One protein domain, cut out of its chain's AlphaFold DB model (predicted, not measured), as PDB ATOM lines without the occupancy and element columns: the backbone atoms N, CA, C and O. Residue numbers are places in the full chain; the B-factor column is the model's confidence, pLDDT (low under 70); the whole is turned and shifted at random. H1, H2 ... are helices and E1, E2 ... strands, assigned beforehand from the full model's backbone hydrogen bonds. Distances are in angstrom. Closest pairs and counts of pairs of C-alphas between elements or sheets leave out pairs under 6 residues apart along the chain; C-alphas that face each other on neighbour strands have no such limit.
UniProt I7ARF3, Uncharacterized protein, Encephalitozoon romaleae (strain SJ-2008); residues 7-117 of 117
ATOM      1  N   TYR A   7     302.683 161.251 346.264       75.75
ATOM      2  CA  TYR A   7     304.085 160.857 346.282       75.75
ATOM      3  C   TYR A   7     304.434 160.016 345.054       75.75
ATOM      4  O   TYR A   7     305.318 160.370 344.275       75.75
ATOM      5  N   LYS A   8     303.640 158.972 344.791       76.50
ATOM      6  CA  LYS A   8     303.800 158.106 343.616       76.50
ATOM      7  C   LYS A   8     303.719 158.890 342.302       76.50
ATOM      8  O   LYS A   8     304.448 158.575 341.358       76.50
ATOM      9  N   TYR A   9     302.862 159.910 342.228       81.06
ATOM     10  CA  TYR A   9     302.790 160.808 341.073       81.06
ATOM     11  C   TYR A   9     304.095 161.593 340.872       81.06
ATOM     12  O   TYR A   9     304.619 161.634 339.755       81.06
ATOM     13  N   TYR A  10     304.640 162.186 341.938       81.38
ATOM     14  CA  TYR A  10     305.888 162.946 341.867       81.38
ATOM     15  C   TYR A  10     307.093 162.068 341.536       81.38
ATOM     16  O   TYR A  10     307.853 162.434 340.639       81.38
ATOM     17  N   SER A  11     307.239 160.904 342.174       83.12
ATOM     18  CA  SER A  11     308.326 159.964 341.869       83.12
ATOM     19  C   SER A  11     308.282 159.531 340.407       83.12
ATOM     20  O   SER A  11     309.297 159.575 339.716       83.12
ATOM     21  N   LYS A  12     307.090 159.220 339.878       86.44
ATOM     22  CA  LYS A  12     306.929 158.868 338.462       86.44
ATOM     23  C   LYS A  12     307.355 160.008 337.532       86.44
ATOM     24  O   LYS A  12     308.116 159.784 336.593       86.44
ATOM     25  N   ARG A  13     306.908 161.239 337.805       87.38
ATOM     26  CA  ARG A  13     307.289 162.428 337.023       87.38
ATOM     27  C   ARG A  13     308.788 162.708 337.078       87.38
ATOM     28  O   ARG A  13     309.379 163.051 336.056       87.38
ATOM     29  N   ALA A  14     309.398 162.562 338.253       87.44
ATOM     30  CA  ALA A  14     310.834 162.717 338.433       87.44
ATOM     31  C   ALA A  14     311.600 161.679 337.603       87.44
ATOM     32  O   ALA A  14     312.490 162.048 336.840       87.44
ATOM     33  N   THR A  15     311.201 160.407 337.666       89.62
ATOM     34  CA  THR A  15     311.797 159.340 336.858       89.62
ATOM     35  C   THR A  15     311.672 159.620 335.361       89.62
ATOM     36  O   THR A  15     312.671 159.563 334.647       89.62
ATOM     37  N   GLU A  16     310.481 159.985 334.875       90.06
ATOM     38  CA  GLU A  16     310.249 160.330 333.463       90.06
ATOM     39  C   GLU A  16     311.124 161.504 332.994       90.06
ATOM     40  O   GLU A  16     311.653 161.483 331.882       90.06
ATOM     41  N   PHE A  17     311.317 162.512 333.846       90.00
ATOM     42  CA  PHE A  17     312.177 163.660 333.563       90.00
ATOM     43  C   PHE A  17     313.672 163.310 333.551       90.00
ATOM     44  O   PHE A  17     314.438 163.879 332.765       90.00
ATOM     45  N   LEU A  18     314.105 162.402 334.428       91.44
ATOM     46  CA  LEU A  18     315.510 162.021 334.586       91.44
ATOM     47  C   LEU A  18     315.960 161.009 333.531       91.44
ATOM     48  O   LEU A  18     317.057 161.159 332.993       91.44
ATOM     49  N   ARG A  19     315.119 160.021 333.198       89.44
ATOM     50  CA  ARG A  19     315.428 158.902 332.291       89.44
ATOM     51  C   ARG A  19     316.142 159.301 330.986       89.44
ATOM     52  O   ARG A  19     317.160 158.684 330.684       89.44
ATOM     53  N   PRO A  20     315.710 160.327 330.222       87.56
ATOM     54  CA  PRO A  20     316.378 160.687 328.967       87.56
ATOM     55  C   PRO A  20     317.706 161.442 329.154       87.56
ATOM     56  O   PRO A  20     318.415 161.691 328.180       87.56
ATOM     57  N   LYS A  21     318.047 161.868 330.377       88.12
ATOM     58  CA  LYS A  21     319.259 162.648 330.653       88.12
ATOM     59  C   LYS A  21     320.468 161.737 330.850       88.12
ATOM     60  O   LYS A  21     320.359 160.621 331.337       88.12
ATOM     61  N   GLU A  22     321.657 162.256 330.567       89.81
ATOM     62  CA  GLU A  22     322.910 161.595 330.944       89.81
ATOM     63  C   GLU A  22     323.030 161.466 332.469       89.81
ATOM     64  O   GLU A  22     322.676 162.394 333.197       89.81
ATOM     65  N   ILE A  23     323.618 160.369 332.958       89.62
ATOM     66  CA  ILE A  23     323.709 160.065 334.398       89.62
ATOM     67  C   ILE A  23     324.311 161.204 335.234       89.62
ATOM     68  O   ILE A  23     323.837 161.490 336.327       89.62
ATOM     69  N   ARG A  24     325.312 161.924 334.705       90.69
ATOM     70  CA  ARG A  24     325.896 163.089 335.393       90.69
ATOM     71  C   ARG A  24     324.865 164.198 335.601       90.69
ATOM     72  O   ARG A  24     324.792 164.763 336.683       90.69
ATOM     73  N   LYS A  25     324.052 164.486 334.580       92.94
ATOM     74  CA  LYS A  25     322.967 165.471 334.672       92.94
ATOM     75  C   LYS A  25     321.872 164.976 335.610       92.94
ATOM     76  O   LYS A  25     321.386 165.769 336.402       92.94
ATOM     77  N   GLN A  26     321.530 163.686 335.569       94.06
ATOM     78  CA  GLN A  26     320.565 163.106 336.506       94.06
ATOM     79  C   GLN A  26     321.000 163.329 337.959       94.06
ATOM     80  O   GLN A  26     320.232 163.866 338.744       94.06
ATOM     81  N   VAL A  27     322.251 163.001 338.295       93.38
ATOM     82  CA  VAL A  27     322.802 163.192 339.646       93.38
ATOM     83  C   VAL A  27     322.708 164.648 340.104       93.38
ATOM     84  O   VAL A  27     322.326 164.902 341.245       93.38
ATOM     85  N   GLU A  28     323.048 165.611 339.246       94.62
ATOM     86  CA  GLU A  28     322.960 167.030 339.607       94.62
ATOM     87  C   GLU A  28     321.515 167.479 339.867       94.62
ATOM     88  O   GLU A  28     321.263 168.223 340.814       94.62
ATOM     89  N   GLU A  29     320.547 166.986 339.093       94.69
ATOM     90  CA  GLU A  29     319.124 167.253 339.341       94.69
ATOM     91  C   GLU A  29     318.649 166.598 340.642       94.69
ATOM     92  O   GLU A  29     317.987 167.248 341.447       94.69
ATOM     93  N   ILE A  30     319.057 165.356 340.912       94.38
ATOM     94  CA  ILE A  30     318.738 164.645 342.158       94.38
ATOM     95  C   ILE A  30     319.233 165.439 343.372       94.38
ATOM     96  O   ILE A  30     318.488 165.623 344.337       94.38
ATOM     97  N   LYS A  31     320.458 165.979 343.313       94.38
ATOM     98  CA  LYS A  31     321.001 166.858 344.364       94.38
ATOM     99  C   LYS A  31     320.158 168.116 344.552       94.38
ATOM    100  O   LYS A  31     319.868 168.481 345.689       94.38
ATOM    101  N   ARG A  32     319.755 168.775 343.459       93.62
ATOM    102  CA  ARG A  32     318.906 169.981 343.505       93.62
ATOM    103  C   ARG A  32     317.542 169.692 344.121       93.62
ATOM    104  O   ARG A  32     317.069 170.474 344.939       93.62
ATOM    105  N   MET A  33     316.954 168.556 343.762       91.88
ATOM    106  CA  MET A  33     315.681 168.076 344.298       91.88
ATOM    107  C   MET A  33     315.796 167.593 345.749       91.88
ATOM    108  O   MET A  33     314.776 167.440 346.412       91.88
ATOM    109  N   LYS A  34     317.022 167.358 346.242       92.19
ATOM    110  CA  LYS A  34     317.308 166.694 347.524       92.19
ATOM    111  C   LYS A  34     316.628 165.324 347.635       92.19
ATOM    112  O   LYS A  34     316.273 164.901 348.732       92.19
ATOM    113  N   ALA A  35     316.467 164.650 346.498       91.75
ATOM    114  CA  ALA A  35     315.828 163.349 346.420       91.75
ATOM    115  C   ALA A  35     316.754 162.251 346.963       91.75
ATOM    116  O   ALA A  35     317.979 162.288 346.801       91.75
ATOM    117  N   THR A  36     316.142 161.270 347.606       93.56
ATOM    118  CA  THR A  36     316.766 160.039 348.077       93.56
ATOM    119  C   THR A  36     316.729 158.974 346.991       93.56
ATOM    120  O   THR A  36     315.790 158.893 346.202       93.56
ATOM    121  N   VAL A  37     317.783 158.164 346.923       95.12
ATOM    122  CA  VAL A  37     317.935 157.152 345.876       95.12
ATOM    123  C   VAL A  37     318.188 155.785 346.488       95.12
ATOM    124  O   VAL A  37     319.089 155.641 347.308       95.12
ATOM    125  N   VAL A  38     317.479 154.765 346.022       95.81
ATOM    126  CA  VAL A  38     317.907 153.377 346.204       95.81
ATOM    127  C   VAL A  38     318.562 152.871 344.925       95.81
ATOM    128  O   VAL A  38     318.086 153.134 343.820       95.81
ATOM    129  N   ILE A  39     319.666 152.143 345.072       96.31
ATOM    130  CA  ILE A  39     320.343 151.456 343.978       96.31
ATOM    131  C   ILE A  39     320.304 149.949 344.236       96.31
ATOM    132  O   ILE A  39     320.949 149.464 345.167       96.31
ATOM    133  N   PHE A  40     319.598 149.208 343.386       95.62
ATOM    134  CA  PHE A  40     319.619 147.747 343.373       95.62
ATOM    135  C   PHE A  40     320.666 147.255 342.374       95.62
ATOM    136  O   PHE A  40     320.580 147.553 341.186       95.62
ATOM    137  N   ASP A  41     321.667 146.522 342.853       94.56
ATOM    138  CA  ASP A  41     322.762 145.991 342.043       94.56
ATOM    139  C   ASP A  41     322.610 144.486 341.823       94.56
ATOM    140  O   ASP A  41     322.938 143.690 342.704       94.56
ATOM    141  N   PHE A  42     322.111 144.108 340.645       92.38
ATOM    142  CA  PHE A  42     321.929 142.714 340.228       92.38
ATOM    143  C   PHE A  42     323.168 142.137 339.533       92.38
ATOM    144  O   PHE A  42     323.317 140.920 339.439       92.38
ATOM    145  N   CYS A  43     324.086 142.989 339.061       91.56
ATOM    146  CA  CYS A  43     325.243 142.569 338.263       91.56
ATOM    147  C   CYS A  43     326.605 142.815 338.943       91.56
ATOM    148  O   CYS A  43     327.655 142.548 338.349       91.56
ATOM    149  N   GLY A  44     326.611 143.305 340.185       90.44
ATOM    150  CA  GLY A  44     327.816 143.558 340.983       90.44
ATOM    151  C   GLY A  44     328.660 144.725 340.460       90.44
ATOM    152  O   GLY A  44     329.878 144.754 340.662       90.44
ATOM    153  N   LYS A  45     328.052 145.661 339.721       91.75
ATOM    154  CA  LYS A  45     328.761 146.758 339.037       91.75
ATOM    155  C   LYS A  45     328.697 148.082 339.789       91.75
ATOM    156  O   LYS A  45     329.235 149.075 339.287       91.75
ATOM    157  N   ILE A  46     328.149 148.115 341.009       91.81
ATOM    158  CA  ILE A  46     328.106 149.338 341.816       91.81
ATOM    159  C   ILE A  46     329.461 150.051 341.955       91.81
ATOM    160  O   ILE A  46     329.464 151.279 341.835       91.81
ATOM    161  N   PRO A  47     330.633 149.383 342.089       90.56
ATOM    162  CA  PRO A  47     331.907 150.093 342.228       90.56
ATOM    163  C   PRO A  47     332.248 151.002 341.036       90.56
ATOM    164  O   PRO A  47     332.974 151.982 341.204       90.56
ATOM    165  N   LEU A  48     331.703 150.719 339.845       88.00
ATOM    166  CA  LEU A  48     331.944 151.507 338.632       88.00
ATOM    167  C   LEU A  48     331.180 152.835 338.623       88.00
ATOM    168  O   LEU A  48     331.639 153.803 338.019       88.00
ATOM    169  N   VAL A  49     330.025 152.894 339.289       87.31
ATOM    170  CA  VAL A  49     329.119 154.056 339.242       87.31
ATOM    171  C   VAL A  49     328.882 154.702 340.599       87.31
ATOM    172  O   VAL A  49     328.367 155.813 340.652       87.31
ATOM    173  N   TYR A  50     329.329 154.090 341.698       89.12
ATOM    174  CA  TYR A  50     329.150 154.613 343.056       89.12
ATOM    175  C   TYR A  50     329.615 156.069 343.202       89.12
ATOM    176  O   TYR A  50     328.922 156.899 343.797       89.12
ATOM    177  N   LYS A  51     330.769 156.401 342.603       90.31
ATOM    178  CA  LYS A  51     331.339 157.759 342.616       90.31
ATOM    179  C   LYS A  51     330.498 158.773 341.838       90.31
ATOM    180  O   LYS A  51     330.568 159.956 342.153       90.31
ATOM    181  N   LEU A  52     329.704 158.338 340.857       90.00
ATOM    182  CA  LEU A  52     328.813 159.235 340.116       90.00
ATOM    183  C   LEU A  52     327.746 159.810 341.040       90.00
ATOM    184  O   LEU A  52     327.446 160.987 340.935       90.00
ATOM    185  N   PHE A  53     327.262 159.035 342.010       92.12
ATOM    186  CA  PHE A  53     326.274 159.482 342.992       92.12
ATOM    187  C   PHE A  53     326.903 160.140 344.236       92.12
ATOM    188  O   PHE A  53     326.327 160.113 345.329       92.12
ATOM    189  N   ALA A  54     328.113 160.696 344.132       91.25
ATOM    190  CA  ALA A  54     328.725 161.436 345.233       91.25
ATOM    191  C   ALA A  54     327.883 162.676 345.586       91.25
ATOM    192  O   ALA A  54     327.508 163.450 344.706       91.25
ATOM    193  N   GLY A  55     327.584 162.866 346.876       91.75
ATOM    194  CA  GLY A  55     326.741 163.966 347.368       91.75
ATOM    195  C   GLY A  55     325.227 163.735 347.264       91.75
ATOM    196  O   GLY A  55     324.466 164.611 347.656       91.75
ATOM    197  N   VAL A  56     324.784 162.576 346.769       94.88
ATOM    198  CA  VAL A  56     323.378 162.139 346.818       94.88
ATOM    199  C   VAL A  56     323.173 161.230 348.031       94.88
ATOM    200  O   VAL A  56     323.985 160.324 348.259       94.88
ATOM    201  N   LYS A  57     322.090 161.453 348.792       95.62
ATOM    202  CA  LYS A  57     321.651 160.529 349.847       95.62
ATOM    203  C   LYS A  57     321.136 159.259 349.175       95.62
ATOM    204  O   LYS A  57     320.146 159.308 348.446       95.62
ATOM    205  N   LYS A  58     321.843 158.150 349.381       94.62
ATOM    206  CA  LYS A  58     321.555 156.888 348.705       94.62
ATOM    207  C   LYS A  58     321.746 155.678 349.600       94.62
ATOM    208  O   LYS A  58     322.656 155.680 350.429       94.62
ATOM    209  N   GLU A  59     320.977 154.641 349.320       95.31
ATOM    210  CA  GLU A  59     321.199 153.289 349.817       95.31
ATOM    211  C   GLU A  59     321.504 152.343 348.654       95.31
ATOM    212  O   GLU A  59     321.044 152.537 347.528       95.31
ATOM    213  N   VAL A  60     322.341 151.340 348.910       94.25
ATOM    214  CA  VAL A  60     322.791 150.373 347.904       94.25
ATOM    215  C   VAL A  60     322.476 148.976 348.407       94.25
ATOM    216  O   VAL A  60     322.901 148.602 349.499       94.25
ATOM    217  N   PHE A  61     321.810 148.186 347.573       93.19
ATOM    218  CA  PHE A  61     321.458 146.804 347.860       93.19
ATOM    219  C   PHE A  61     321.962 145.899 346.744       93.19
ATOM    220  O   PHE A  61     321.516 146.003 345.606       93.19
ATOM    221  N   VAL A  62     322.885 144.997 347.073       91.56
ATOM    222  CA  VAL A  62     323.330 143.952 346.142       91.56
ATOM    223  C   VAL A  62     322.316 142.814 346.177       91.56
ATOM    224  O   VAL A  62     322.050 142.252 347.243       91.56
ATOM    225  N   VAL A  63     321.732 142.490 345.026       89.38
ATOM    226  CA  VAL A  63     320.654 141.504 344.912       89.38
ATOM    227  C   VAL A  63     321.212 140.207 344.337       89.38
ATOM    228  O   VAL A  63     321.483 140.106 343.146       89.38
ATOM    229  N   TYR A  64     321.374 139.202 345.197       80.69
ATOM    230  CA  TYR A  64     321.877 137.881 344.802       80.69
ATOM    231  C   TYR A  64     320.767 136.929 344.335       80.69
ATOM    232  O   TYR A  64     320.991 136.104 343.455       80.69
ATOM    233  N   ASP A  65     319.577 137.026 344.936       79.31
ATOM    234  CA  ASP A  65     318.418 136.184 344.630       79.31
ATOM    235  C   ASP A  65     317.130 137.002 344.803       79.31
ATOM    236  O   ASP A  65     316.652 137.225 345.918       79.31
ATOM    237  N   ALA A  66     316.566 137.463 343.685       78.56
ATOM    238  CA  ALA A  66     315.374 138.310 343.678       78.56
ATOM    239  C   ALA A  66     314.162 137.636 344.343       78.56
ATOM    240  O   ALA A  66     313.358 138.308 344.987       78.56
ATOM    241  N   SER A  67     314.051 136.306 344.226       77.56
ATOM    242  CA  SER A  67     312.917 135.547 344.766       77.56
ATOM    243  C   SER A  67     312.873 135.579 346.293       77.56
ATOM    244  O   SER A  67     311.796 135.614 346.881       77.56
ATOM    245  N   LYS A  68     314.044 135.650 346.936       81.88
ATOM    246  CA  LYS A  68     314.190 135.712 348.397       81.88
ATOM    247  C   LYS A  68     314.201 137.134 348.946       81.88
ATOM    248  O   LYS A  68     314.109 137.316 350.155       81.88
ATOM    249  N   CYS A  69     314.338 138.139 348.084       83.50
ATOM    250  CA  CYS A  69     314.476 139.536 348.490       83.50
ATOM    251  C   CYS A  69     313.243 140.394 348.185       83.50
ATOM    252  O   CYS A  69     313.270 141.579 348.495       83.50
ATOM    253  N   LYS A  70     312.179 139.829 347.604       84.25
ATOM    254  CA  LYS A  70     311.035 140.591 347.081       84.25
ATOM    255  C   LYS A  70     310.402 141.547 348.099       84.25
ATOM    256  O   LYS A  70     310.304 142.732 347.815       84.25
ATOM    257  N   GLU A  71     310.043 141.061 349.287       85.44
ATOM    258  CA  GLU A  71     309.412 141.896 350.327       85.44
ATOM    259  C   GLU A  71     310.314 143.057 350.752       85.44
ATOM    260  O   GLU A  71     309.874 144.199 350.841       85.44
ATOM    261  N   ARG A  72     311.605 142.771 350.931       87.25
ATOM    262  CA  ARG A  72     312.606 143.772 351.294       87.25
ATOM    263  C   ARG A  72     312.811 144.800 350.180       87.25
ATOM    264  O   ARG A  72     312.954 145.984 350.457       87.25
ATOM    265  N   ILE A  73     312.827 144.360 348.923       88.00
ATOM    266  CA  ILE A  73     312.911 145.244 347.756       88.00
ATOM    267  C   ILE A  73     311.696 146.174 347.713       88.00
ATOM    268  O   ILE A  73     311.872 147.374 347.501       88.00
ATOM    269  N   ASP A  74     310.496 145.644 347.944       86.31
ATOM    270  CA  ASP A  74     309.260 146.428 347.961       86.31
ATOM    271  C   ASP A  74     309.245 147.454 349.104       86.31
ATOM    272  O   ASP A  74     308.836 148.593 348.887       86.31
ATOM    273  N   GLU A  75     309.711 147.077 350.298       87.50
ATOM    274  CA  GLU A  75     309.838 147.967 351.459       87.50
ATOM    275  C   GLU A  75     310.798 149.127 351.166       87.50
ATOM    276  O   GLU A  75     310.392 150.287 351.173       87.50
ATOM    277  N   ILE A  76     312.037 148.820 350.772       87.62
ATOM    278  CA  ILE A  76     313.056 149.839 350.481       87.62
ATOM    279  C   ILE A  76     312.609 150.754 349.336       87.62
ATOM    280  O   ILE A  76     312.855 151.959 349.368       87.62
ATOM    281  N   SER A  77     311.947 150.197 348.319       87.50
ATOM    282  CA  SER A  77     311.453 150.973 347.177       87.50
ATOM    283  C   SER A  77     310.412 152.023 347.575       87.50
ATOM    284  O   SER A  77     310.257 153.002 346.851       87.50
ATOM    285  N   ARG A  78     309.688 151.836 348.687       85.25
ATOM    286  CA  ARG A  78     308.706 152.810 349.198       85.25
ATOM    287  C   ARG A  78     309.348 153.926 350.017       85.25
ATOM    288  O   ARG A  78     308.805 155.024 350.041       85.25
ATOM    289  N   ASP A  79     310.491 153.654 350.635       88.25
ATOM    290  CA  ASP A  79     311.191 154.601 351.511       88.25
ATOM    291  C   ASP A  79     312.098 155.586 350.751       88.25
ATOM    292  O   ASP A  79     312.722 156.460 351.360       88.25
ATOM    293  N   HIS A  80     312.192 155.447 349.425       90.69
ATOM    294  CA  HIS A  80     313.091 156.224 348.576       90.69
ATOM    295  C   HIS A  80     312.354 156.884 347.409       90.69
ATOM    296  O   HIS A  80     311.459 156.303 346.799       90.69
ATOM    297  N   ASP A  81     312.802 158.085 347.034       91.12
ATOM    298  CA  ASP A  81     312.150 158.878 345.981       91.12
ATOM    299  C   ASP A  81     312.393 158.318 344.577       91.12
ATOM    300  O   ASP A  81     311.526 158.421 343.704       91.12
ATOM    301  N   LEU A  82     313.584 157.758 344.349       93.75
ATOM    302  CA  LEU A  82     314.042 157.281 343.048       93.75
ATOM    303  C   LEU A  82     314.700 155.909 343.154       93.75
ATOM    304  O   LEU A  82     315.505 155.649 344.051       93.75
ATOM    305  N   ILE A  83     314.414 155.065 342.166       94.75
ATOM    306  CA  ILE A  83     314.919 153.696 342.085       94.75
ATOM    307  C   ILE A  83     315.868 153.588 340.898       94.75
ATOM    308  O   ILE A  83     315.474 153.815 339.754       94.75
ATOM    309  N   TYR A  84     317.108 153.196 341.166       95.56
ATOM    310  CA  TYR A  84     318.083 152.818 340.151       95.56
ATOM    311  C   TYR A  84     318.328 151.314 340.186       95.56
ATOM    312  O   TYR A  84     318.478 150.724 341.255       95.56
ATOM    313  N   VAL A  85     318.415 150.700 339.011       95.38
ATOM    314  CA  VAL A  85     318.638 149.259 338.857       95.38
ATOM    315  C   VAL A  85     319.871 149.044 337.992       95.38
ATOM    316  O   VAL A  85     319.871 149.397 336.816       95.38
ATOM    317  N   LEU A  86     320.938 148.489 338.561       94.44
ATOM    318  CA  LEU A  86     322.101 148.043 337.797       94.44
ATOM    319  C   LEU A  86     321.838 146.611 337.364       94.44
ATOM    320  O   LEU A  86     321.687 145.728 338.205       94.44
ATOM    321  N   GLU A  87     321.797 146.401 336.056       93.06
ATOM    322  CA  GLU A  87     321.411 145.123 335.469       93.06
ATOM    323  C   GLU A  87     322.264 144.816 334.237       93.06
ATOM    324  O   GLU A  87     322.746 145.726 333.550       93.06
ATOM    325  N   ASP A  88     322.459 143.528 333.957       90.94
ATOM    326  CA  ASP A  88     323.022 143.100 332.679       90.94
ATOM    327  C   ASP A  88     322.006 143.384 331.560       90.94
ATOM    328  O   ASP A  88     320.822 143.056 331.657       90.94
ATOM    329  N   ILE A  89     322.454 143.980 330.458       90.88
ATOM    330  CA  ILE A  89     321.605 144.259 329.299       90.88
ATOM    331  C   ILE A  89     320.919 142.992 328.759       90.88
ATOM    332  O   ILE A  89     319.816 143.084 328.230       90.88
ATOM    333  N   GLN A  90     321.524 141.812 328.931       89.38
ATOM    334  CA  GLN A  90     320.959 140.512 328.540       89.38
ATOM    335  C   GLN A  90     319.916 139.968 329.535       89.38
ATOM    336  O   GLN A  90     319.244 138.963 329.267       89.38
ATOM    337  N   ALA A  91     319.800 140.585 330.711       87.69
ATOM    338  CA  ALA A  91     318.901 140.183 331.787       87.69
ATOM    339  C   ALA A  91     317.755 141.181 332.027       87.69
ATOM    340  O   ALA A  91     316.785 140.817 332.685       87.69
ATOM    341  N   VAL A  92     317.810 142.387 331.446       87.19
ATOM    342  CA  VAL A  92     316.832 143.468 331.684       87.19
ATOM    343  C   VAL A  92     315.370 143.053 331.485       87.19
ATOM    344  O   VAL A  92     314.524 143.424 332.292       87.19
ATOM    345  N   GLU A  93     315.065 142.250 330.463       87.06
ATOM    346  CA  GLU A  93     313.698 141.776 330.175       87.06
ATOM    347  C   GLU A  93     313.175 140.782 331.219       87.06
ATOM    348  O   GLU A  93     311.973 140.608 331.379       87.06
ATOM    349  N   ARG A  94     314.081 140.137 331.961       86.88
ATOM    350  CA  ARG A  94     313.765 139.206 333.053       86.88
ATOM    351  C   ARG A  94     313.826 139.876 334.425       86.88
ATOM    352  O   ARG A  94     313.572 139.217 335.432       86.88
ATOM    353  N   SER A  95     314.182 141.160 334.480       86.06
ATOM    354  CA  SER A  95     314.273 141.900 335.731       86.06
ATOM    355  C   SER A  95     312.891 142.050 336.359       86.06
ATOM    356  O   SER A  95     311.918 142.384 335.684       86.06
ATOM    357  N   ILE A  96     312.809 141.906 337.683       86.06
ATOM    358  CA  ILE A  96     311.574 142.175 338.441       86.06
ATOM    359  C   ILE A  96     311.108 143.638 338.312       86.06
ATOM    360  O   ILE A  96     309.969 143.957 338.640       86.06
ATOM    361  N   PHE A  97     311.986 144.523 337.829       85.38
ATOM    362  CA  PHE A  97     311.712 145.932 337.578       85.38
ATOM    363  C   PHE A  97     311.372 146.243 336.116       85.38
ATOM    364  O   PHE A  97     311.179 147.416 335.802       85.38
ATOM    365  N   HIS A  98     311.309 145.253 335.216       84.31
ATOM    366  CA  HIS A  98     311.177 145.492 333.772       84.31
ATOM    367  C   HIS A  98     309.982 146.396 333.413       84.31
ATOM    368  O   HIS A  98     310.124 147.337 332.639       84.31
ATOM    369  N   GLU A  99     308.827 146.169 334.042       82.81
ATOM    370  CA  GLU A  99     307.607 146.964 333.827       82.81
ATOM    371  C   GLU A  99     307.459 148.138 334.813       82.81
ATOM    372  O   GLU A  99     306.470 148.875 334.792       82.81
ATOM    373  N   ASN A 100     308.435 148.343 335.703       82.75
ATOM    374  CA  ASN A 100     308.364 149.389 336.710       82.75
ATOM    375  C   ASN A 100     308.733 150.746 336.099       82.75
ATOM    376  O   ASN A 100     309.903 151.114 335.992       82.75
ATOM    377  N   SER A 101     307.713 151.545 335.769       79.31
ATOM    378  CA  SER A 101     307.898 152.885 335.200       79.31
ATOM    379  C   SER A 101     308.680 153.849 336.096       79.31
ATOM    380  O   SER A 101     309.118 154.886 335.601       79.31
ATOM    381  N   ASN A 102     308.838 153.536 337.383       83.44
ATOM    382  CA  ASN A 102     309.532 154.373 338.357       83.44
ATOM    383  C   ASN A 102     311.015 153.999 338.510       83.44
ATOM    384  O   ASN A 102     311.744 154.738 339.171       83.44
ATOM    385  N   ALA A 103     311.471 152.915 337.877       90.38
ATOM    386  CA  ALA A 103     312.872 152.522 337.858       90.38
ATOM    387  C   ALA A 103     313.649 153.197 336.714       90.38
ATOM    388  O   ALA A 103     313.122 153.444 335.621       90.38
ATOM    389  N   ILE A 104     314.924 153.474 336.984       93.31
ATOM    390  CA  ILE A 104     315.932 153.902 336.016       93.31
ATOM    391  C   ILE A 104     316.997 152.809 335.940       93.31
ATOM    392  O   ILE A 104     317.702 152.532 336.911       93.31
ATOM    393  N   PHE A 105     317.133 152.184 334.782       92.25
ATOM    394  CA  PHE A 105     318.110 151.138 334.546       92.25
ATOM    395  C   PHE A 105     319.470 151.723 334.181       92.25
ATOM    396  O   PHE A 105     319.603 152.530 333.264       92.25
ATOM    397  N   LEU A 106     320.511 151.251 334.856       92.56
ATOM    398  CA  LEU A 106     321.901 151.410 334.455       92.56
ATOM    399  C   LEU A 106     322.362 150.087 333.852       92.56
ATOM    400  O   LEU A 106     322.686 149.149 334.574       92.56
ATOM    401  N   LEU A 107     322.353 150.007 332.523       91.62
ATOM    402  CA  LEU A 107     322.575 148.760 331.802       91.62
ATOM    403  C   LEU A 107     324.054 148.543 331.515       91.62
ATOM    404  O   LEU A 107     324.731 149.405 330.939       91.62
ATOM    405  N   PHE A 108     324.529 147.359 331.876       90.31
ATOM    406  CA  PHE A 108     325.899 146.922 331.667       90.31
ATOM    407  C   PHE A 108     325.953 145.755 330.691       90.31
ATOM    408  O   PHE A 108     325.112 144.867 330.707       90.31
ATOM    409  N   ASP A 109     326.986 145.749 329.866       86.25
ATOM    410  CA  ASP A 109     327.537 144.514 329.313       86.25
ATOM    411  C   ASP A 109     328.634 144.024 330.279       86.25
ATOM    412  O   ASP A 109     329.092 144.779 331.147       86.25
ATOM    413  N   ARG A 110     329.118 142.788 330.119       72.81
ATOM    414  CA  ARG A 110     330.158 142.151 330.947       72.81
ATOM    415  C   ARG A 110     331.336 143.079 331.273       72.81
ATOM    416  O   ARG A 110     331.884 143.002 332.379       72.81
ATOM    417  N   PHE A 111     331.691 143.973 330.348       75.00
ATOM    418  CA  PHE A 111     332.883 144.818 330.420       75.00
ATOM    419  C   PHE A 111     332.635 146.307 330.696       75.00
ATOM    420  O   PHE A 111     333.560 146.982 331.145       75.00
ATOM    421  N   LYS A 112     331.448 146.856 330.414       81.56
ATOM    422  CA  LYS A 112     331.247 148.315 330.458       81.56
ATOM    423  C   LYS A 112     329.799 148.733 330.672       81.56
ATOM    424  O   LYS A 112     328.869 148.017 330.313       81.56
ATOM    425  N   PHE A 113     329.638 149.943 331.203       84.62
ATOM    426  CA  PHE A 113     328.366 150.656 331.187       84.62
ATOM    427  C   PHE A 113     327.983 150.980 329.740       84.62
ATOM    428  O   PHE A 113     328.795 151.534 328.995       84.62
ATOM    429  N   ILE A 114     326.765 150.619 329.350       84.62
ATOM    430  CA  ILE A 114     326.265 150.808 327.987       84.62
ATOM    431  C   ILE A 114     325.370 152.035 327.925       84.62
ATOM    432  O   ILE A 114     325.610 152.926 327.113       84.62
ATOM    433  N   ARG A 115     324.330 152.078 328.765       78.12
ATOM    434  CA  ARG A 115     323.334 153.153 328.727       78.12
ATOM    435  C   ARG A 115     322.519 153.244 330.008       78.12
ATOM    436  O   ARG A 115     322.394 152.275 330.752       78.12
ATOM    437  N   CYS A 116     321.922 154.414 330.195       79.75
ATOM    438  CA  CYS A 116     320.821 154.626 331.121       79.75
ATOM    439  C   CYS A 116     319.497 154.425 330.361       79.75
ATOM    440  O   CYS A 116     319.403 154.898 329.225       79.75
ATOM    441  N   ALA A 117     318.520 153.725 330.939       75.88
ATOM    442  CA  ALA A 117     317.218 153.443 330.326       75.88
ATOM    443  C   ALA A 117     316.064 153.531 331.330       75.88
ATOM    444  O   ALA A 117     316.320 153.480 332.550       75.88
TER     445      ALA A 117
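Overview. This is residues 7 to 117 of the 117 residues of an uncharacterized protein of Encephalitozoon romaleae (strain SJ-2008) (UniProt I7ARF3). A strongly twisted sheet of five strands runs through the middle, curling round H3 on one face, while H4 covers E1 on the opposite face. H1 packs over E4, and H2 packs on H3 and only grazes the sheet. The printed part has 111 residues, with named elements in the order H1 H2 E1 H3 E2 H4 E3 E4 E5; the sheet's order is E2 E1 E3 E4 E5, mixed, and the class is mixed, helices and strands. It is compact, with a radius of gyration of the C-alphas of 12.9 A, and spans 33 by 30 by 22 A.

Along the chain. Find C-alpha 7 at (304.085, 160.857, 346.282); from there H1 runs 16.4 A to residue 18. Next come H2, residues 23 to 33, 15.1 A; E1, 37 to 41; H3, 46 to 53; E2, 58 to 62; and H4, 66 to 78, 16.9 A. Then read E3, 82 to 88, 19.7 A; E4, 103 to 109, 18.8 A; and E5, 112 to 116, ending at C-alpha (320.821, 154.626, 331.121).

Arrangement. E1 is parallel to E2, with N 39 and O 59 2.8 A apart, and to E3, with N 38 and O 82 2.9 A apart. E3 and E4 are parallel, with N 104 and O 83 at 2.8 A; E4 and E5 form an antiparallel hairpin, with N 107 and O 115 at 2.9 A. E1, H3, E2 is a strand-helix-strand unit, parallel neighbours joined through a helix; E2, H4, E3 is a split one, with E1 between; both crossovers are right-handed. H4 runs along E1, 9.8 A over the sheet. H2 and H3 touch at Val 27 and Phe 53, their closest C-alphas, 6.1 A. Every O i to N i+4 pair is within hydrogen-bond range in H1 and H2, 7 of 9 in H4, and 1 of 4 in H3, beside 3 of 5 O i to N i+3 pairs.

Size, cuts and confidence. The farthest C-alphas, Tyr 7 and Phe 111, are 36.6 A apart. The printed part has no cut; the link from E3 to E4, residues 89 to 102, is long. No printed residue is under pLDDT 70.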